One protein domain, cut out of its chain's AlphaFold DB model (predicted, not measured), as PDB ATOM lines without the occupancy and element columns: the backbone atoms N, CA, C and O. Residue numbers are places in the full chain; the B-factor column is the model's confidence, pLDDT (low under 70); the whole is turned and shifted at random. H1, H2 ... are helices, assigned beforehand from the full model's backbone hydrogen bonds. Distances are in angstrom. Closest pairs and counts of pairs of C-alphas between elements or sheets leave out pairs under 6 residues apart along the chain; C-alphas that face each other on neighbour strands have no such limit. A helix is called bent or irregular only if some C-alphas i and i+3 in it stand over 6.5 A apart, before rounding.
ATOM      1  N   ASP A   3     -55.393  60.490  -0.230       62.50
ATOM      2  CA  ASP A   3     -56.080  59.258   0.194       62.50
ATOM      3  C   ASP A   3     -57.520  59.121  -0.313       62.50
ATOM      4  O   ASP A   3     -57.949  58.027  -0.675       62.50
ATOM      5  N   ALA A   4     -58.257  60.231  -0.433       71.69
ATOM      6  CA  ALA A   4     -59.644  60.205  -0.906       71.69
ATOM      7  C   ALA A   4     -59.761  59.708  -2.362       71.69
ATOM      8  O   ALA A   4     -60.735  59.055  -2.731       71.69
ATOM      9  N   GLY A   5     -58.747  59.985  -3.191       77.44
ATOM     10  CA  GLY A   5     -58.705  59.539  -4.584       77.44
ATOM     11  C   GLY A   5     -58.380  58.052  -4.742       77.44
ATOM     12  O   GLY A   5     -58.832  57.439  -5.707       77.44
ATOM     13  N   MET A   6     -57.621  57.473  -3.807       77.69
ATOM     14  CA  MET A   6     -57.287  56.046  -3.803       77.69
ATOM     15  C   MET A   6     -58.419  55.203  -3.213       77.69
ATOM     16  O   MET A   6     -58.725  54.156  -3.772       77.69
ATOM     17  N   ALA A   7     -59.101  55.696  -2.174       82.69
ATOM     18  CA  ALA A   7     -60.258  55.023  -1.576       82.69
ATOM     19  C   ALA A   7     -61.346  54.712  -2.619       82.69
ATOM     20  O   ALA A   7     -61.755  53.563  -2.770       82.69
ATOM     21  N   ARG A   8     -61.711  55.708  -3.437       84.56
ATOM     22  CA  ARG A   8     -62.706  55.540  -4.507       84.56
ATOM     23  C   ARG A   8     -62.291  54.510  -5.568       84.56
ATOM     24  O   ARG A   8     -63.132  53.787  -6.083       84.56
ATOM     25  N   LYS A   9     -60.998  54.431  -5.905       83.38
ATOM     26  CA  LYS A   9     -60.480  53.446  -6.875       83.38
ATOM     27  C   LYS A   9     -60.499  52.023  -6.312       83.38
ATOM     28  O   LYS A   9     -60.738  51.077  -7.055       83.38
ATOM     29  N   THR A  10     -60.259  51.871  -5.011       85.75
ATOM     30  CA  THR A  10     -60.344  50.576  -4.326       85.75
ATOM     31  C   THR A  10     -61.782  50.061  -4.292       85.75
ATOM     32  O   THR A  10     -62.005  48.886  -4.568       85.75
ATOM     33  N   GLU A  11     -62.758  50.933  -4.025       89.62
ATOM     34  CA  GLU A  11     -64.186  50.587  -4.088       89.62
ATOM     35  C   GLU A  11     -64.597  50.126  -5.493       89.62
ATOM     36  O   GLU A  11     -65.284  49.120  -5.646       89.62
ATOM     37  N   GLU A  12     -64.120  50.811  -6.531       87.81
ATOM     38  CA  GLU A  12     -64.389  50.458  -7.926       87.81
ATOM     39  C   GLU A  12     -63.810  49.078  -8.297       87.81
ATOM     40  O   GLU A  12     -64.497  48.250  -8.896       87.81
ATOM     41  N   ILE A  13     -62.579  48.778  -7.866       90.12
ATOM     42  CA  ILE A  13     -61.962  47.453  -8.039       90.12
ATOM     43  C   ILE A  13     -62.740  46.378  -7.277       90.12
ATOM     44  O   ILE A  13     -62.969  45.301  -7.824       90.12
ATOM     45  N   GLN A  14     -63.185  46.661  -6.052       89.94
ATOM     46  CA  GLN A  14     -63.975  45.711  -5.271       89.94
ATOM     47  C   GLN A  14     -65.295  45.371  -5.973       89.94
ATOM     48  O   GLN A  14     -65.629  44.198  -6.113       89.94
ATOM     49  N   VAL A  15     -65.995  46.369  -6.518       93.19
ATOM     50  CA  VAL A  15     -67.239  46.159  -7.275       93.19
ATOM     51  C   VAL A  15     -67.019  45.246  -8.485       93.19
ATOM     52  O   VAL A  15     -67.852  44.382  -8.760       93.19
ATOM     53  N   TYR A  16     -65.903  45.384  -9.206       94.06
ATOM     54  CA  TYR A  16     -65.588  44.479 -10.316       94.06
ATOM     55  C   TYR A  16     -65.212  43.064  -9.848       94.06
ATOM     56  O   TYR A  16     -65.492  42.096 -10.562       94.06
ATOM     57  N   ALA A  17     -64.616  42.927  -8.659       88.69
ATOM     58  CA  ALA A  17     -64.295  41.636  -8.048       88.69
ATOM     59  C   ALA A  17     -65.571  40.891  -7.666       88.69
ATOM     60  O   ALA A  17     -65.748  39.734  -8.049       88.69
ATOM     61  N   ASP A  18     -66.494  41.591  -7.013       93.69
ATOM     62  CA  ASP A  18     -67.783  41.056  -6.576       93.69
ATOM     63  C   ASP A  18     -68.656  40.630  -7.767       93.69
ATOM     64  O   ASP A  18     -69.413  39.664  -7.683       93.69
ATOM     65  N   ARG A  19     -68.515  41.313  -8.911       94.88
ATOM     66  CA  ARG A  19     -69.197  40.976 -10.173       94.88
ATOM     67  C   ARG A  19     -68.478  39.914 -11.011       94.88
ATOM     68  O   ARG A  19     -68.972  39.557 -12.079       94.88
ATOM     69  N   ASN A  20     -67.328  39.402 -10.561       89.19
ATOM     70  CA  ASN A  20     -66.474  38.470 -11.309       89.19
ATOM     71  C   ASN A  20     -66.079  38.996 -12.712       89.19
ATOM     72  O   ASN A  20     -65.867  38.242 -13.666       89.19
ATOM     73  N   GLU A  21     -65.963  40.315 -12.862       93.06
ATOM     74  CA  GLU A  21     -65.614  40.960 -14.126       93.06
ATOM     75  C   GLU A  21     -64.092  41.017 -14.297       93.06
ATOM     76  O   GLU A  21     -63.449  42.056 -14.141       93.06
ATOM     77  N   THR A  22     -63.486  39.885 -14.653       89.56
ATOM     78  CA  THR A  22     -62.019  39.735 -14.710       89.56
ATOM     79  C   THR A  22     -61.339  40.737 -15.651       89.56
ATOM     80  O   THR A  22     -60.242  41.214 -15.367       89.56
ATOM     81  N   LYS A  23     -61.988  41.097 -16.768       86.50
ATOM     82  CA  LYS A  23     -61.466  42.092 -17.721       86.50
ATOM     83  C   LYS A  23     -61.469  43.504 -17.130       86.50
ATOM     84  O   LYS A  23     -60.482  44.218 -17.278       86.50
ATOM     85  N   SER A  24     -62.552  43.883 -16.457       88.31
ATOM     86  CA  SER A  24     -62.710  45.196 -15.825       88.31
ATOM     87  C   SER A  24     -61.740  45.356 -14.649       88.31
ATOM     88  O   SER A  24     -61.055  46.371 -14.555       88.31
ATOM     89  N   LEU A  25     -61.578  44.305 -13.833       88.38
ATOM     90  CA  LEU A  25     -60.565  44.229 -12.776       88.38
ATOM     91  C   LEU A  25     -59.152  44.434 -13.307       88.38
ATOM     92  O   LEU A  25     -58.401  45.243 -12.770       88.38
ATOM     93  N   PHE A  26     -58.794  43.711 -14.369       84.31
ATOM     94  CA  PHE A  26     -57.467  43.803 -14.964       84.31
ATOM     95  C   PHE A  26     -57.167  45.231 -15.432       84.31
ATOM     96  O   PHE A  26     -56.112  45.765 -15.108       84.31
ATOM     97  N   VAL A  27     -58.111  45.878 -16.123       86.12
ATOM     98  CA  VAL A  27     -57.956  47.265 -16.587       86.12
ATOM     99  C   VAL A  27     -57.866  48.247 -15.412       86.12
ATOM    100  O   VAL A  27     -56.988  49.107 -15.413       86.12
ATOM    101  N   ALA A  28     -58.726  48.116 -14.401       86.44
ATOM    102  CA  ALA A  28     -58.746  49.012 -13.243       86.44
ATOM    103  C   ALA A  28     -57.452  48.924 -12.416       86.44
ATOM    104  O   ALA A  28     -56.873  49.948 -12.051       86.44
ATOM    105  N   VAL A  29     -56.956  47.706 -12.185       85.69
ATOM    106  CA  VAL A  29     -55.666  47.458 -11.527       85.69
ATOM    107  C   VAL A  29     -54.527  48.023 -12.370       85.69
ATOM    108  O   VAL A  29     -53.677  48.742 -11.846       85.69
ATOM    109  N   TRP A  30     -54.535  47.777 -13.682       81.69
ATOM    110  CA  TRP A  30     -53.513  48.283 -14.597       81.69
ATOM    111  C   TRP A  30     -53.387  49.810 -14.525       81.69
ATOM    112  O   TRP A  30     -52.286  50.321 -14.404       81.69
ATOM    113  N   VAL A  31     -54.495  50.553 -14.469       81.56
ATOM    114  CA  VAL A  31     -54.502  52.029 -14.375       81.56
ATOM    115  C   VAL A  31     -53.898  52.578 -13.069       81.56
ATOM    116  O   VAL A  31     -53.486  53.739 -13.025       81.56
ATOM    117  N   ILE A  32     -53.844  51.785 -11.993       81.75
ATOM    118  CA  ILE A  32     -53.218  52.196 -10.723       81.75
ATOM    119  C   ILE A  32     -51.698  52.051 -10.786       81.75
ATOM    120  O   ILE A  32     -50.983  52.908 -10.264       81.75
ATOM    121  N   TYR A  33     -51.220  50.972 -11.402       80.00
ATOM    122  CA  TYR A  33     -49.800  50.625 -11.420       80.00
ATOM    123  C   TYR A  33     -49.061  51.169 -12.639       80.00
ATOM    124  O   TYR A  33     -47.874  51.476 -12.528       80.00
ATOM    125  N   ASP A  34     -49.744  51.333 -13.771       71.69
ATOM    126  CA  ASP A  34     -49.159  51.917 -14.968       71.69
ATOM    127  C   ASP A  34     -49.356  53.440 -14.968       71.69
ATOM    128  O   ASP A  34     -50.489  53.936 -15.016       71.69
ATOM    129  N   PRO A  35     -48.267  54.231 -14.986       57.34
ATOM    130  CA  PRO A  35     -48.348  55.633 -15.363       57.34
ATOM    131  C   PRO A  35     -49.017  55.748 -16.742       57.34
ATOM    132  O   PRO A  35     -48.797  54.875 -17.587       57.34
ATOM    133  N   PRO A  36     -49.786  56.825 -17.024       51.91
ATOM    134  CA  PRO A  36     -50.414  57.014 -18.324       51.91
ATOM    135  C   PRO A  36     -49.364  56.800 -19.405       51.91
ATOM    136  O   PRO A  36     -48.319  57.452 -19.393       51.91
ATOM    137  N   MET A  37     -49.662  55.839 -20.278       48.22
ATOM    138  CA  MET A  37     -48.819  55.196 -21.285       48.22
ATOM    139  C   MET A  37     -48.348  56.201 -22.357       48.22
ATOM    140  O   MET A  37     -48.624  56.083 -23.543       48.22
ATOM    141  N   LYS A  38     -47.668  57.264 -21.931       53.88
ATOM    142  CA  LYS A  38     -47.079  58.340 -22.731       53.88
ATOM    143  C   LYS A  38     -45.566  58.312 -22.619       53.88
ATOM    144  O   LYS A  38     -44.919  59.348 -22.657       53.88
ATOM    145  N   ARG A  39     -44.986  57.125 -22.515       45.22
ATOM    146  CA  ARG A  39     -43.661  56.849 -23.056       45.22
ATOM    147  C   ARG A  39     -43.713  55.422 -23.561       45.22
ATOM    148  O   ARG A  39     -43.552  54.487 -22.789       45.22
ATOM    149  N   THR A  40     -43.877  55.251 -24.872       47.28
ATOM    150  CA  THR A  40     -43.126  54.190 -25.546       47.28
ATOM    151  C   THR A  40     -41.674  54.506 -25.228       47.28
ATOM    152  O   THR A  40     -41.054  55.313 -25.917       47.28
ATOM    153  N   ALA A  41     -41.187  54.018 -24.087       52.94
ATOM    154  CA  ALA A  41     -39.808  54.185 -23.693       52.94
ATOM    155  C   ALA A  41     -39.019  53.495 -24.803       52.94
ATOM    156  O   ALA A  41     -39.207  52.291 -25.009       52.94
ATOM    157  N   PRO A  42     -38.228  54.235 -25.594       54.72
ATOM    158  CA  PRO A  42     -37.457  53.600 -26.638       54.72
ATOM    159  C   PRO A  42     -36.569  52.573 -25.950       54.72
ATOM    160  O   PRO A  42     -35.857  52.904 -25.000       54.72
ATOM    161  N   LEU A  43     -36.654  51.317 -26.384       61.16
ATOM    162  CA  LEU A  43     -35.768  50.281 -25.878       61.16
ATOM    163  C   LEU A  43     -34.350  50.675 -26.281       61.16
ATOM    164  O   LEU A  43     -33.961  50.505 -27.439       61.16
ATOM    165  N   LEU A  44     -33.605  51.251 -25.337       56.47
ATOM    166  CA  LEU A  44     -32.202  51.579 -25.522       56.47
ATOM    167  C   LEU A  44     -31.473  50.278 -25.833       56.47
ATOM    168  O   LEU A  44     -31.397  49.347 -25.027       56.47
ATOM    169  N   ILE A  45     -30.974  50.191 -27.058       54.62
ATOM    170  CA  ILE A  45     -30.135  49.086 -27.467       54.62
ATOM    171  C   ILE A  45     -28.838  49.197 -26.663       54.62
ATOM    172  O   ILE A  45     -28.156  50.213 -26.724       54.62
ATOM    173  N   SER A  46     -28.488  48.119 -25.961       53.00
ATOM    174  CA  SER A  46     -27.284  47.934 -25.128       53.00
ATOM    175  C   SER A  46     -25.925  48.202 -25.823       53.00
ATOM    176  O   SER A  46     -24.896  47.879 -25.243       53.00
ATOM    177  N   GLY A  47     -25.901  48.731 -27.052       57.94
ATOM    178  CA  GLY A  47     -24.707  48.964 -27.871       57.94
ATOM    179  C   GLY A  47     -24.556  50.384 -28.431       57.94
ATOM    180  O   GLY A  47     -23.706  50.583 -29.288       57.94
ATOM    181  N   GLY A  48     -25.345  51.362 -27.968       55.94
ATOM    182  CA  GLY A  48     -25.117  52.781 -28.272       55.94
ATOM    183  C   GLY A  48     -26.111  53.421 -29.256       55.94
ATOM    184  O   GLY A  48     -26.374  52.914 -30.342       55.94
ATOM    185  N   SER A  49     -26.663  54.551 -28.805       54.31
ATOM    186  CA  SER A  49     -27.375  55.647 -29.498       54.31
ATOM    187  C   SER A  49     -28.628  55.411 -30.359       54.31
ATOM    188  O   SER A  49     -29.358  56.379 -30.572       54.31
ATOM    189  N   THR A  50     -28.979  54.207 -30.821       59.12
ATOM    190  CA  THR A  50     -30.197  54.052 -31.651       59.12
ATOM    191  C   THR A  50     -31.452  53.804 -30.807       59.12
ATOM    192  O   THR A  50     -31.695  52.696 -30.327       59.12
ATOM    193  N   LEU A  51     -32.279  54.843 -30.646       63.75
ATOM    194  CA  LEU A  51     -33.635  54.724 -30.105       63.75
ATOM    195  C   LEU A  51     -34.496  53.940 -31.108       63.75
ATOM    196  O   LEU A  51     -34.713  54.376 -32.238       63.75
ATOM    197  N   LEU A  52     -34.985  52.766 -30.709       66.94
ATOM    198  CA  LEU A  52     -35.955  52.010 -31.500       66.94
ATOM    199  C   LEU A  52     -37.335  52.654 -31.342       66.94
ATOM    200  O   LEU A  52     -38.014  52.415 -30.349       66.94
ATOM    201  N   THR A  53     -37.734  53.476 -32.310       63.78
ATOM    202  CA  THR A  53     -39.070  54.099 -32.382       63.78
ATOM    203  C   THR A  53     -40.072  53.269 -33.188       63.78
ATOM    204  O   THR A  53     -41.280  53.441 -33.043       63.78
ATOM    205  N   GLU A  54     -39.594  52.332 -34.009       75.12
ATOM    206  CA  GLU A  54     -40.445  51.487 -34.842       75.12
ATOM    207  C   GLU A  54     -40.962  50.265 -34.063       75.12
ATOM    208  O   GLU A  54     -40.190  49.411 -33.611       75.12
ATOM    209  N   LYS A  55     -42.289  50.162 -33.924       73.50
ATOM    210  CA  LYS A  55     -42.975  49.099 -33.166       73.50
ATOM    211  C   LYS A  55     -42.605  47.688 -33.646       73.50
ATOM    212  O   LYS A  55     -42.415  46.799 -32.823       73.50
ATOM    213  N   SER A  56     -42.459  47.489 -34.954       75.75
ATOM    214  CA  SER A  56     -42.051  46.217 -35.577       75.75
ATOM    215  C   SER A  56     -40.677  45.749 -35.075       75.75
ATOM    216  O   SER A  56     -40.497  44.598 -34.675       75.75
ATOM    217  N   ARG A  57     -39.709  46.668 -35.020       74.88
ATOM    218  CA  ARG A  57     -38.335  46.403 -34.584       74.88
ATOM    219  C   ARG A  57     -38.233  46.208 -33.074       74.88
ATOM    220  O   ARG A  57     -37.403  45.417 -32.629       74.88
ATOM    221  N   ILE A  58     -39.086  46.883 -32.298       73.69
ATOM    222  CA  ILE A  58     -39.276  46.598 -30.870       73.69
ATOM    223  C   ILE A  58     -39.748  45.149 -30.722       73.69
ATOM    224  O   ILE A  58     -39.031  44.343 -30.135       73.69
ATOM    225  N   LEU A  59     -40.882  44.785 -31.323       79.00
ATOM    226  CA  LEU A  59     -41.479  43.452 -31.181       79.00
ATOM    227  C   LEU A  59     -40.538  42.321 -31.614       79.00
ATOM    228  O   LEU A  59     -40.442  41.315 -30.921       79.00
ATOM    229  N   ASN A  60     -39.774  42.503 -32.691       80.56
ATOM    230  CA  ASN A  60     -38.795  41.505 -33.133       80.56
ATOM    231  C   ASN A  60     -37.652  41.300 -32.114       80.56
ATOM    232  O   ASN A  60     -37.074  40.221 -31.988       80.56
ATOM    233  N   ARG A  61     -37.320  42.331 -31.331       77.12
ATOM    234  CA  ARG A  61     -36.232  42.282 -30.346       77.12
ATOM    235  C   ARG A  61     -36.676  41.798 -28.965       77.12
ATOM    236  O   ARG A  61     -35.830  41.320 -28.203       77.12
ATOM    237  N   TRP A  62     -37.973  41.874 -28.655       81.94
ATOM    238  CA  TRP A  62     -38.553  41.405 -27.390       81.94
ATOM    239  C   TRP A  62     -38.184  39.946 -27.069       81.94
ATOM    240  O   TRP A  62     -37.612  39.729 -26.003       81.94
ATOM    241  N   PRO A  63     -38.359  38.952 -27.965       83.31
ATOM    242  CA  PRO A  63     -38.034  37.558 -27.656       83.31
ATOM    243  C   PRO A  63     -36.581  37.352 -27.217       83.31
ATOM    244  O   PRO A  63     -36.308  36.603 -26.283       83.31
ATOM    245  N   LYS A  64     -35.635  38.055 -27.853       79.75
ATOM    246  CA  LYS A  64     -34.205  37.970 -27.521       79.75
ATOM    247  C   LYS A  64     -33.893  38.611 -26.169       79.75
ATOM    248  O   LYS A  64     -33.079  38.084 -25.414       79.75
ATOM    249  N   HIS A  65     -34.528  39.742 -25.864       79.38
ATOM    250  CA  HIS A  65     -34.329  40.452 -24.602       79.38
ATOM    251  C   HIS A  65     -34.955  39.701 -23.421       79.38
ATOM    252  O   HIS A  65     -34.272  39.450 -22.432       79.38
ATOM    253  N   PHE A  66     -36.202  39.252 -23.570       79.25
ATOM    254  CA  PHE A  66     -36.901  38.460 -22.559       79.25
ATOM    255  C   PHE A  66     -36.217  37.128 -22.302       79.25
ATOM    256  O   PHE A  66     -36.046  36.760 -21.149       79.25
ATOM    257  N   ARG A  67     -35.728  36.444 -23.343       83.00
ATOM    258  CA  ARG A  67     -34.953  35.211 -23.162       83.00
ATOM    259  C   ARG A  67     -33.703  35.440 -22.313       83.00
ATOM    260  O   ARG A  67     -33.391  34.609 -21.477       83.00
ATOM    261  N   ARG A  68     -33.000  36.560 -22.500       78.62
ATOM    262  CA  ARG A  68     -31.811  36.893 -21.700       78.62
ATOM    263  C   ARG A  68     -32.154  37.222 -20.246       78.62
ATOM    264  O   ARG A  68     -31.361  36.913 -19.371       78.62
ATOM    265  N   ILE A  69     -33.295  37.866 -20.009       74.81
ATOM    266  CA  ILE A  69     -33.756  38.208 -18.658       74.81
ATOM    267  C   ILE A  69     -34.241  36.956 -17.924       74.81
ATOM    268  O   ILE A  69     -33.829  36.717 -16.799       74.81
TER     269      ILE A  69
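What this domain is: This is residues 3 to 69 of the 121 residues of an uncharacterized protein of Sparganum proliferum (UniProt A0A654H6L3). Going along the printed part, you meet a helical hairpin, H1 and H2 side by side, at one end of an extended shape, then a long strung-out link, and at the other end a single helix, H3, which touches neither of them. Within the link a small loop folds back on itself, with residues 43 to 44 and 51 to 52 in a short antiparallel pairing. The printed part has 67 residues with three named helices, in the order H1, H2, H3, and no named strand; its class is all helix. It is extended, with a radius of gyration of the C-alphas of 17.6 A, and spans 47 by 25 by 21 A.

How they stand to each other: Look first at H1, residues 3 to 18, and H2, residues 22 to 33: they touch, and their closest C-alphas, those of Tyr 16 and Leu 25, are 5.6 A apart. They form a hairpin with a shallow tilt of 19 degrees, opposite ways. H3, residues 55 to 69, is apart from both. The O i to N i+4 pairs within hydrogen-bond range are 10 of 12 in H1, 7 of 8 in H2 and 9 of 11 in H3.

Where its parts are: Find C-alpha 3 at (-56.080, 59.258, 0.194); from there H1 runs 22.7 A to C-alpha 18. H2 begins at C-alpha 22, at (-62.019, 39.735, -14.710), and runs 16.7 A to C-alpha 33. H3 runs 20.3 A from C-alpha 55 to C-alpha 69 at (-33.756, 38.208, -18.658); it is irregular, but only just, with C-alphas 60 and 63 6.8 A apart.

The domain as a whole: The two C-alphas farthest apart, those of Asp 18 and Gly 48, are 49.3 A apart. The printed part has no cut; the link from H1 to H2 is tight, and that from H2 to H3 is long, with 21 residues. Residues 33 to 39 and 63 to 69 stand free. The mean pLDDT of the printed part is 75.1, and it is under 70 at residue 3 and residues 35 to 53.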